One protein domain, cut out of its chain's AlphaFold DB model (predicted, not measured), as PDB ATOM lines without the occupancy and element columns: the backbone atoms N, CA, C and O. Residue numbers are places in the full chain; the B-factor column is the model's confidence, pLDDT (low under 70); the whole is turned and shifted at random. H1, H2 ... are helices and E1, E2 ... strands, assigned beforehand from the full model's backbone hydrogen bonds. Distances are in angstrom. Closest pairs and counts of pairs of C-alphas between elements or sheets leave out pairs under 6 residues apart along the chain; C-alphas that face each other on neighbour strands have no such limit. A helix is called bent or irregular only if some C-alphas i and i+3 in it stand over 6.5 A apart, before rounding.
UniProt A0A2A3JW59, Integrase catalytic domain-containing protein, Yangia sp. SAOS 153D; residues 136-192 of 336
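What this domain is: This is residues 136 to 192 of the 336 residues of the protein "Integrase catalytic domain-containing protein" of Yangia sp. SAOS 153D (UniProt A0A2A3JW59). Picture an open C: a two-stranded hairpin, E1 and E2, makes one limb, the short helix H1 sits at the turn, and the longer, kinked helix H2 reaches away from H1 to make the other limb, with a gap between H2 and the hairpin. Both strands of the hairpin bend partway along, E1 at residue 141 and E2 at residue 151, and H2 has a kink near residue 185. The printed part has 57 residues, with two named strands and two named helices in the order E1, E2, H1, H2; the sheet, in the order E1 - E2, is antiparallel, and the class is mixed, helices and strands. The whole is only just compact, close to loose, with a radius of gyration of the C-alphas of 12.3 A, and the C-alphas span 29 by 26 by 19 A.

How they stand to each other: Start at the first printed residue, where E1, residues 136 to 144, pairs with E2, residues 148 to 156. They form a hairpin of antiparallel neighbours, with 166 degrees between their N-to-C directions. At its open end, look at the C-alphas of Ile 136 and Arg 156, which face each other at 5.4 A; beside the tight link, those of Trp 144 and Ala 148 face each other at 4.9 A. Look next at the backbone atoms across the pair: N 139 and O 153 are 2.8 A apart, and N 153 and O 139 are also 2.8 A apart, both within hydrogen-bond range. E1 bends by 75 degrees at residue 141, and E2 bends by 67 degrees at residue 151. Go on along the backbone to H1, residues 163 to 169, and H2, residues 174 to 191. These two helices are close but not clearly touching, with 2 pairs of C-alphas within 8 A; the closest C-alphas are those of Leu 167 and Lys 174, 6.8 A apart. They run opposite ways at a steep tilt of 67 degrees, only just short of about perpendicular. H2 is irregular, with C-alphas 186 and 189 lying 9.5 A apart, and its line is a rough one. E1 is apart from H1 and from H2, and E2 is apart from H2. In H1 every O i to N i+4 pair is within hydrogen-bond range, while in H2 8 of 14 are.

Where its parts are: Find C-alpha 136 at (284.742, 236.994, 205.408); from there E1 runs 21.7 A to C-alpha 144 at (290.090, 236.964, 226.400). After residues 145 to 147, pick up E2 at C-alpha 148 and follow it for 20.5 A to C-alpha 156 at (284.803, 231.693, 206.468). H1 begins at Ala 163 and ends at Met 169, 9.9 A from first to last C-alpha. H2 begins at C-alpha 174, at (276.237, 233.911, 226.243), and ends at C-alpha 191, at (278.263, 249.792, 224.264), 16.1 A away; look near residue 185 for its kink of 118 degrees.

The domain as a whole: The two C-alphas farthest apart are those of Gly 160 and Ala 190, at 30.4 A, and the first and last printed C-alphas, of Ile 136 and Leu 192, are 22.4 A apart. The printed part has no cut. The links from E1 to E2 and from H1 to H2 are tight, and the link from E2 to H1, with 6 residues, is short; there is no long link. In the B-factor column the mean pLDDT of the printed part is 78.3, and you will find residues 147 and 160 under 70, where the model's confidence is low.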
ATOM      1  N   ILE A 136     285.622 235.828 205.264       83.25
ATOM      2  CA  ILE A 136     284.742 236.994 205.408       83.25
ATOM      3  C   ILE A 136     285.336 237.972 206.420       83.25
ATOM      4  O   ILE A 136     285.215 239.182 206.253       83.25
ATOM      5  N   LEU A 137     285.942 237.450 207.487       81.75
ATOM      6  CA  LEU A 137     286.492 238.251 208.570       81.75
ATOM      7  C   LEU A 137     287.711 237.548 209.162       81.75
ATOM      8  O   LEU A 137     287.655 236.348 209.436       81.75
ATOM      9  N   ARG A 138     288.774 238.311 209.408       82.56
ATOM     10  CA  ARG A 138     289.949 237.871 210.157       82.56
ATOM     11  C   ARG A 138     290.134 238.771 211.365       82.56
ATOM     12  O   ARG A 138     290.138 239.990 211.232       82.56
ATOM     13  N   LEU A 139     290.271 238.152 212.526       81.19
ATOM     14  CA  LEU A 139     290.693 238.790 213.761       81.19
ATOM     15  C   LEU A 139     292.068 238.230 214.100       81.19
ATOM     16  O   LEU A 139     292.243 237.014 214.180       81.19
ATOM     17  N   GLU A 140     293.032 239.119 214.262       82.19
ATOM     18  CA  GLU A 140     294.380 238.795 214.716       82.19
ATOM     19  C   GLU A 140     294.518 239.239 216.173       82.19
ATOM     20  O   GLU A 140     293.774 240.116 216.612       82.19
ATOM     21  N   THR A 141     295.434 238.602 216.908       80.75
ATOM     22  CA  THR A 141     295.798 238.959 218.292       80.75
ATOM     23  C   THR A 141     294.625 239.015 219.288       80.75
ATOM     24  O   THR A 141     294.628 239.800 220.236       80.75
ATOM     25  N   PHE A 142     293.612 238.154 219.119       79.69
ATOM     26  CA  PHE A 142     292.473 238.081 220.036       79.69
ATOM     27  C   PHE A 142     292.912 237.590 221.421       79.69
ATOM     28  O   PHE A 142     293.515 236.521 221.556       79.69
ATOM     29  N   GLY A 143     292.554 238.357 222.448       77.31
ATOM     30  CA  GLY A 143     292.740 238.004 223.850       77.31
ATOM     31  C   GLY A 143     291.414 238.022 224.603       77.31
ATOM     32  O   GLY A 143     290.604 238.932 224.423       77.31
ATOM     33  N   TRP A 144     291.203 237.028 225.460       76.19
ATOM     34  CA  TRP A 144     290.090 236.964 226.400       76.19
ATOM     35  C   TRP A 144     290.583 236.455 227.753       76.19
ATOM     36  O   TRP A 144     290.860 235.261 227.900       76.19
ATOM     37  N   GLU A 145     290.655 237.369 228.727       77.44
ATOM     38  CA  GLU A 145     291.075 237.093 230.108       77.44
ATOM     39  C   GLU A 145     292.302 236.151 230.156       77.44
ATOM     40  O   GLU A 145     293.262 236.340 229.405       77.44
ATOM     41  N   ASP A 146     292.264 235.120 231.005       70.31
ATOM     42  CA  ASP A 146     293.266 234.049 231.051       70.31
ATOM     43  C   ASP A 146     292.940 232.883 230.097       70.31
ATOM     44  O   ASP A 146     293.722 231.939 229.973       70.31
ATOM     45  N   ALA A 147     291.778 232.904 229.430       65.56
ATOM     46  CA  ALA A 147     291.287 231.764 228.651       65.56
ATOM     47  C   ALA A 147     291.820 231.734 227.210       65.56
ATOM     48  O   ALA A 147     291.904 230.663 226.606       65.56
ATOM     49  N   ALA A 148     292.173 232.889 226.643       71.44
ATOM     50  CA  ALA A 148     292.765 232.986 225.316       71.44
ATOM     51  C   ALA A 148     293.749 234.155 225.251       71.44
ATOM     52  O   ALA A 148     293.400 235.281 225.593       71.44
ATOM     53  N   GLN A 149     294.963 233.901 224.765       75.56
ATOM     54  CA  GLN A 149     295.957 234.936 224.490       75.56
ATOM     55  C   GLN A 149     296.519 234.737 223.086       75.56
ATOM     56  O   GLN A 149     296.872 233.619 222.714       75.56
ATOM     57  N   ASP A 150     296.583 235.829 222.326       80.06
ATOM     58  CA  ASP A 150     297.150 235.883 220.976       80.06
ATOM     59  C   ASP A 150     296.542 234.869 219.986       80.06
ATOM     60  O   ASP A 150     297.228 234.154 219.252       80.06
ATOM     61  N   VAL A 151     295.210 234.776 219.968       79.81
ATOM     62  CA  VAL A 151     294.491 233.860 219.077       79.81
ATOM     63  C   VAL A 151     294.115 234.563 217.776       79.81
ATOM     64  O   VAL A 151     293.567 235.660 217.770       79.81
ATOM     65  N   SER A 152     294.350 233.903 216.644       81.31
ATOM     66  CA  SER A 152     293.819 234.351 215.352       81.31
ATOM     67  C   SER A 152     292.513 233.625 215.031       81.31
ATOM     68  O   SER A 152     292.468 232.395 215.014       81.31
ATOM     69  N   ILE A 153     291.447 234.376 214.750       81.69
ATOM     70  CA  ILE A 153     290.121 233.847 214.415       81.69
ATOM     71  C   ILE A 153     289.786 234.230 212.973       81.69
ATOM     72  O   ILE A 153     289.680 235.407 212.641       81.69
ATOM     73  N   SER A 154     289.566 233.235 212.113       79.69
ATOM     74  CA  SER A 154     289.097 233.438 210.735       79.69
ATOM     75  C   SER A 154     287.658 232.947 210.573       79.69
ATOM     76  O   SER A 154     287.385 231.756 210.744       79.69
ATOM     77  N   LEU A 155     286.739 233.833 210.192       80.12
ATOM     78  CA  LEU A 155     285.370 233.490 209.820       80.12
ATOM     79  C   LEU A 155     285.289 233.279 208.307       80.12
ATOM     80  O   LEU A 155     285.461 234.216 207.530       80.12
ATOM     81  N   ARG A 156     284.975 232.054 207.883       81.25
ATOM     82  CA  ARG A 156     284.803 231.693 206.468       81.25
ATOM     83  C   ARG A 156     283.330 231.548 206.095       81.25
ATOM     84  O   ARG A 156     282.504 231.143 206.917       81.25
ATOM     85  N   LYS A 157     282.988 231.855 204.841       73.50
ATOM     86  CA  LYS A 157     281.616 231.743 204.320       73.50
ATOM     87  C   LYS A 157     281.115 230.300 204.399       73.50
ATOM     88  O   LYS A 157     281.691 229.410 203.790       73.50
ATOM     89  N   GLY A 158     280.022 230.066 205.122       70.06
ATOM     90  CA  GLY A 158     279.494 228.711 205.331       70.06
ATOM     91  C   GLY A 158     280.199 227.922 206.443       70.06
ATOM     92  O   GLY A 158     280.020 226.711 206.530       70.06
ATOM     93  N   SER A 159     280.965 228.596 207.310       70.75
ATOM     94  CA  SER A 159     281.438 228.034 208.578       70.75
ATOM     95  C   SER A 159     280.276 227.396 209.349       70.75
ATOM     96  O   SER A 159     279.303 228.058 209.706       70.75
ATOM     97  N   GLY A 160     280.391 226.098 209.632       66.19
ATOM     98  CA  GLY A 160     279.393 225.349 210.393       66.19
ATOM     99  C   GLY A 160     279.484 225.543 211.911       66.19
ATOM    100  O   GLY A 160     278.744 224.889 212.649       66.19
ATOM    101  N   VAL A 161     280.414 226.357 212.408       71.19
ATOM    102  CA  VAL A 161     280.545 226.635 213.842       71.19
ATOM    103  C   VAL A 161     279.576 227.761 214.194       71.19
ATOM    104  O   VAL A 161     279.712 228.880 213.711       71.19
ATOM    105  N   GLY A 162     278.552 227.444 214.988       72.56
ATOM    106  CA  GLY A 162     277.587 228.436 215.456       72.56
ATOM    107  C   GLY A 162     278.175 229.308 216.564       72.56
ATOM    108  O   GLY A 162     278.995 228.831 217.349       72.56
ATOM    109  N   ALA A 163     277.689 230.548 216.682       72.12
ATOM    110  CA  ALA A 163     278.157 231.518 217.676       72.12
ATOM    111  C   ALA A 163     278.187 230.945 219.102       72.12
ATOM    112  O   ALA A 163     279.145 231.152 219.832       72.12
ATOM    113  N   ALA A 164     277.189 230.138 219.478       72.38
ATOM    114  CA  ALA A 164     277.137 229.489 220.788       72.38
ATOM    115  C   ALA A 164     278.356 228.596 221.088       72.38
ATOM    116  O   ALA A 164     278.851 228.627 222.209       72.38
ATOM    117  N   ARG A 165     278.832 227.826 220.101       76.62
ATOM    118  CA  ARG A 165     279.997 226.943 220.247       76.62
ATOM    119  C   ARG A 165     281.296 227.742 220.243       76.62
ATOM    120  O   ARG A 165     282.212 227.410 220.979       76.62
ATOM    121  N   THR A 166     281.362 228.807 219.448       78.94
ATOM    122  CA  THR A 166     282.500 229.735 219.457       78.94
ATOM    123  C   THR A 166     282.649 230.402 220.823       78.94
ATOM    124  O   THR A 166     283.739 230.409 221.374       78.94
ATOM    125  N   LEU A 167     281.555 230.899 221.406       82.44
ATOM    126  CA  LEU A 167     281.568 231.512 222.738       82.44
ATOM    127  C   LEU A 167     282.009 230.519 223.820       82.44
ATOM    128  O   LEU A 167     282.804 230.872 224.682       82.44
ATOM    129  N   GLU A 168     281.542 229.272 223.735       80.31
ATOM    130  CA  GLU A 168     281.943 228.194 224.644       80.31
ATOM    131  C   GLU A 168     283.441 227.870 224.542       80.31
ATOM    132  O   GLU A 168     284.097 227.738 225.570       80.31
ATOM    133  N   MET A 169     284.007 227.823 223.329       77.75
ATOM    134  CA  MET A 169     285.447 227.601 223.123       77.75
ATOM    135  C   MET A 169     286.324 228.662 223.799       77.75
ATOM    136  O   MET A 169     287.438 228.346 224.201       77.75
ATOM    137  N   PHE A 170     285.830 229.894 223.922       76.94
ATOM    138  CA  PHE A 170     286.547 231.006 224.553       76.94
ATOM    139  C   PHE A 170     286.124 231.264 226.006       76.94
ATOM    140  O   PHE A 170     286.614 232.205 226.619       76.94
ATOM    141  N   GLY A 171     285.210 230.462 226.568       77.88
ATOM    142  CA  GLY A 171     284.714 230.652 227.935       77.88
ATOM    143  C   GLY A 171     283.852 231.908 228.130       77.88
ATOM    144  O   GLY A 171     283.674 232.357 229.258       77.88
ATOM    145  N   ILE A 172     283.296 232.480 227.058       82.00
ATOM    146  CA  ILE A 172     282.516 233.722 227.112       82.00
ATOM    147  C   ILE A 172     281.051 233.401 227.460       82.00
ATOM    148  O   ILE A 172     280.380 232.686 226.704       82.00
ATOM    149  N   PRO A 173     280.481 233.959 228.548       81.00
ATOM    150  CA  PRO A 173     279.070 233.769 228.864       81.00
ATOM    151  C   PRO A 173     278.159 234.327 227.762       81.00
ATOM    152  O   PRO A 173     278.258 235.492 227.370       81.00
ATOM    153  N   LYS A 174     277.199 233.515 227.295       77.75
ATOM    154  CA  LYS A 174     276.237 233.911 226.243       77.75
ATOM    155  C   LYS A 174     275.472 235.190 226.593       77.75
ATOM    156  O   LYS A 174     275.213 236.012 225.721       77.75
ATOM    157  N   THR A 175     275.121 235.359 227.865       76.88
ATOM    158  CA  THR A 175     274.418 236.539 228.385       76.88
ATOM    159  C   THR A 175     275.223 237.822 228.187       76.88
ATOM    160  O   THR A 175     274.662 238.834 227.770       76.88
ATOM    161  N   THR A 176     276.533 237.775 228.424       81.19
ATOM    162  CA  THR A 176     277.450 238.900 228.214       81.19
ATOM    163  C   THR A 176     277.536 239.261 226.733       81.19
ATOM    164  O   THR A 176     277.344 240.425 226.379       81.19
ATOM    165  N   PHE A 177     277.711 238.261 225.862       83.31
ATOM    166  CA  PHE A 177     277.774 238.456 224.412       83.31
ATOM    167  C   PHE A 177     276.510 239.119 223.846       83.31
ATOM    168  O   PHE A 177     276.610 240.129 223.153       83.31
ATOM    169  N   TYR A 178     275.319 238.596 224.154       80.62
ATOM    170  CA  TYR A 178     274.078 239.158 223.606       80.62
ATOM    171  C   TYR A 178     273.785 240.562 224.141       80.62
ATOM    172  O   TYR A 178     273.337 241.426 223.394       80.62
ATOM    173  N   ARG A 179     274.132 240.840 225.401       78.19
ATOM    174  CA  ARG A 179     274.009 242.185 225.975       78.19
ATOM    175  C   ARG A 179     274.881 243.207 225.242       78.19
ATOM    176  O   ARG A 179     274.464 244.353 225.084       78.19
ATOM    177  N   TRP A 180     276.081 242.818 224.822       82.31
ATOM    178  CA  TRP A 180     276.949 243.650 223.987       82.31
ATOM    179  C   TRP A 180     276.421 243.786 222.565       82.31
ATOM    180  O   TRP A 180     276.352 244.901 222.050       82.31
ATOM    181  N   TYR A 181     275.988 242.676 221.967       82.12
ATOM    182  CA  TYR A 181     275.426 242.645 220.621       82.12
ATOM    183  C   TYR A 181     274.223 243.585 220.470       82.12
ATOM    184  O   TYR A 181     274.167 244.339 219.507       82.12
ATOM    185  N   ASP A 182     273.314 243.620 221.447       79.38
ATOM    186  CA  ASP A 182     272.145 244.509 221.418       79.38
ATOM    187  C   ASP A 182     272.521 245.995 221.544       79.38
ATOM    188  O   ASP A 182     271.831 246.880 221.035       79.38
ATOM    189  N   ARG A 183     273.624 246.297 222.237       79.81
ATOM    190  CA  ARG A 183     274.069 247.673 222.505       79.81
ATOM    191  C   ARG A 183     274.936 248.236 221.390       79.81
ATOM    192  O   ARG A 183     274.858 249.432 221.114       79.81
ATOM    193  N   TYR A 184     275.733 247.393 220.745       81.69
ATOM    194  CA  TYR A 184     276.715 247.795 219.742       81.69
ATOM    195  C   TYR A 184     276.123 248.611 218.571       81.69
ATOM    196  O   TYR A 184     276.695 249.651 218.250       81.69
ATOM    197  N   PRO A 185     274.951 248.274 217.991       84.19
ATOM    198  CA  PRO A 185     274.354 249.065 216.911       84.19
ATOM    199  C   PRO A 185     274.028 250.514 217.288       84.19
ATOM    200  O   PRO A 185     273.978 251.374 216.416       84.19
ATOM    201  N   SER A 186     273.778 250.784 218.573       80.75
ATOM    202  CA  SER A 186     273.344 252.102 219.057       80.75
ATOM    203  C   SER A 186     274.453 252.902 219.738       80.75
ATOM    204  O   SER A 186     274.440 254.128 219.687       80.75
ATOM    205  N   LEU A 187     275.407 252.224 220.378       79.75
ATOM    206  CA  LEU A 187     276.442 252.846 221.209       79.75
ATOM    207  C   LEU A 187     277.865 252.608 220.685       79.75
ATOM    208  O   LEU A 187     278.813 253.113 221.284       79.75
ATOM    209  N   GLY A 188     278.027 251.845 219.600       84.88
ATOM    210  CA  GLY A 188     279.335 251.458 219.071       84.88
ATOM    211  C   GLY A 188     280.187 250.745 220.123       84.88
ATOM    212  O   GLY A 188     279.673 249.999 220.962       84.88
ATOM    213  N   GLU A 189     281.492 251.013 220.115       81.50
ATOM    214  CA  GLU A 189     282.457 250.441 221.066       81.50
ATOM    215  C   GLU A 189     282.126 250.784 222.530       81.50
ATOM    216  O   GLU A 189     282.251 249.932 223.407       81.50
ATOM    217  N   ALA A 190     281.566 251.968 222.802       80.25
ATOM    218  CA  ALA A 190     281.145 252.379 224.148       80.25
ATOM    219  C   ALA A 190     279.956 251.559 224.708       80.25
ATOM    220  O   ALA A 190     279.604 251.667 225.888       80.25
ATOM    221  N   GLY A 191     279.290 250.759 223.867       77.88
ATOM    222  CA  GLY A 191     278.263 249.792 224.264       77.88
ATOM    223  C   GLY A 191     278.824 248.478 224.820       77.88
ATOM    224  O   GLY A 191     278.071 247.722 225.445       77.88
ATOM    225  N   LEU A 192     280.119 248.226 224.605       81.19
ATOM    226  CA  LEU A 192     280.837 247.029 225.048       81.19
ATOM    227  C   LEU A 192     281.364 247.158 226.487       81.19
ATOM    228  O   LEU A 192     281.707 246.160 227.114       81.19
TER     229      LEU A 192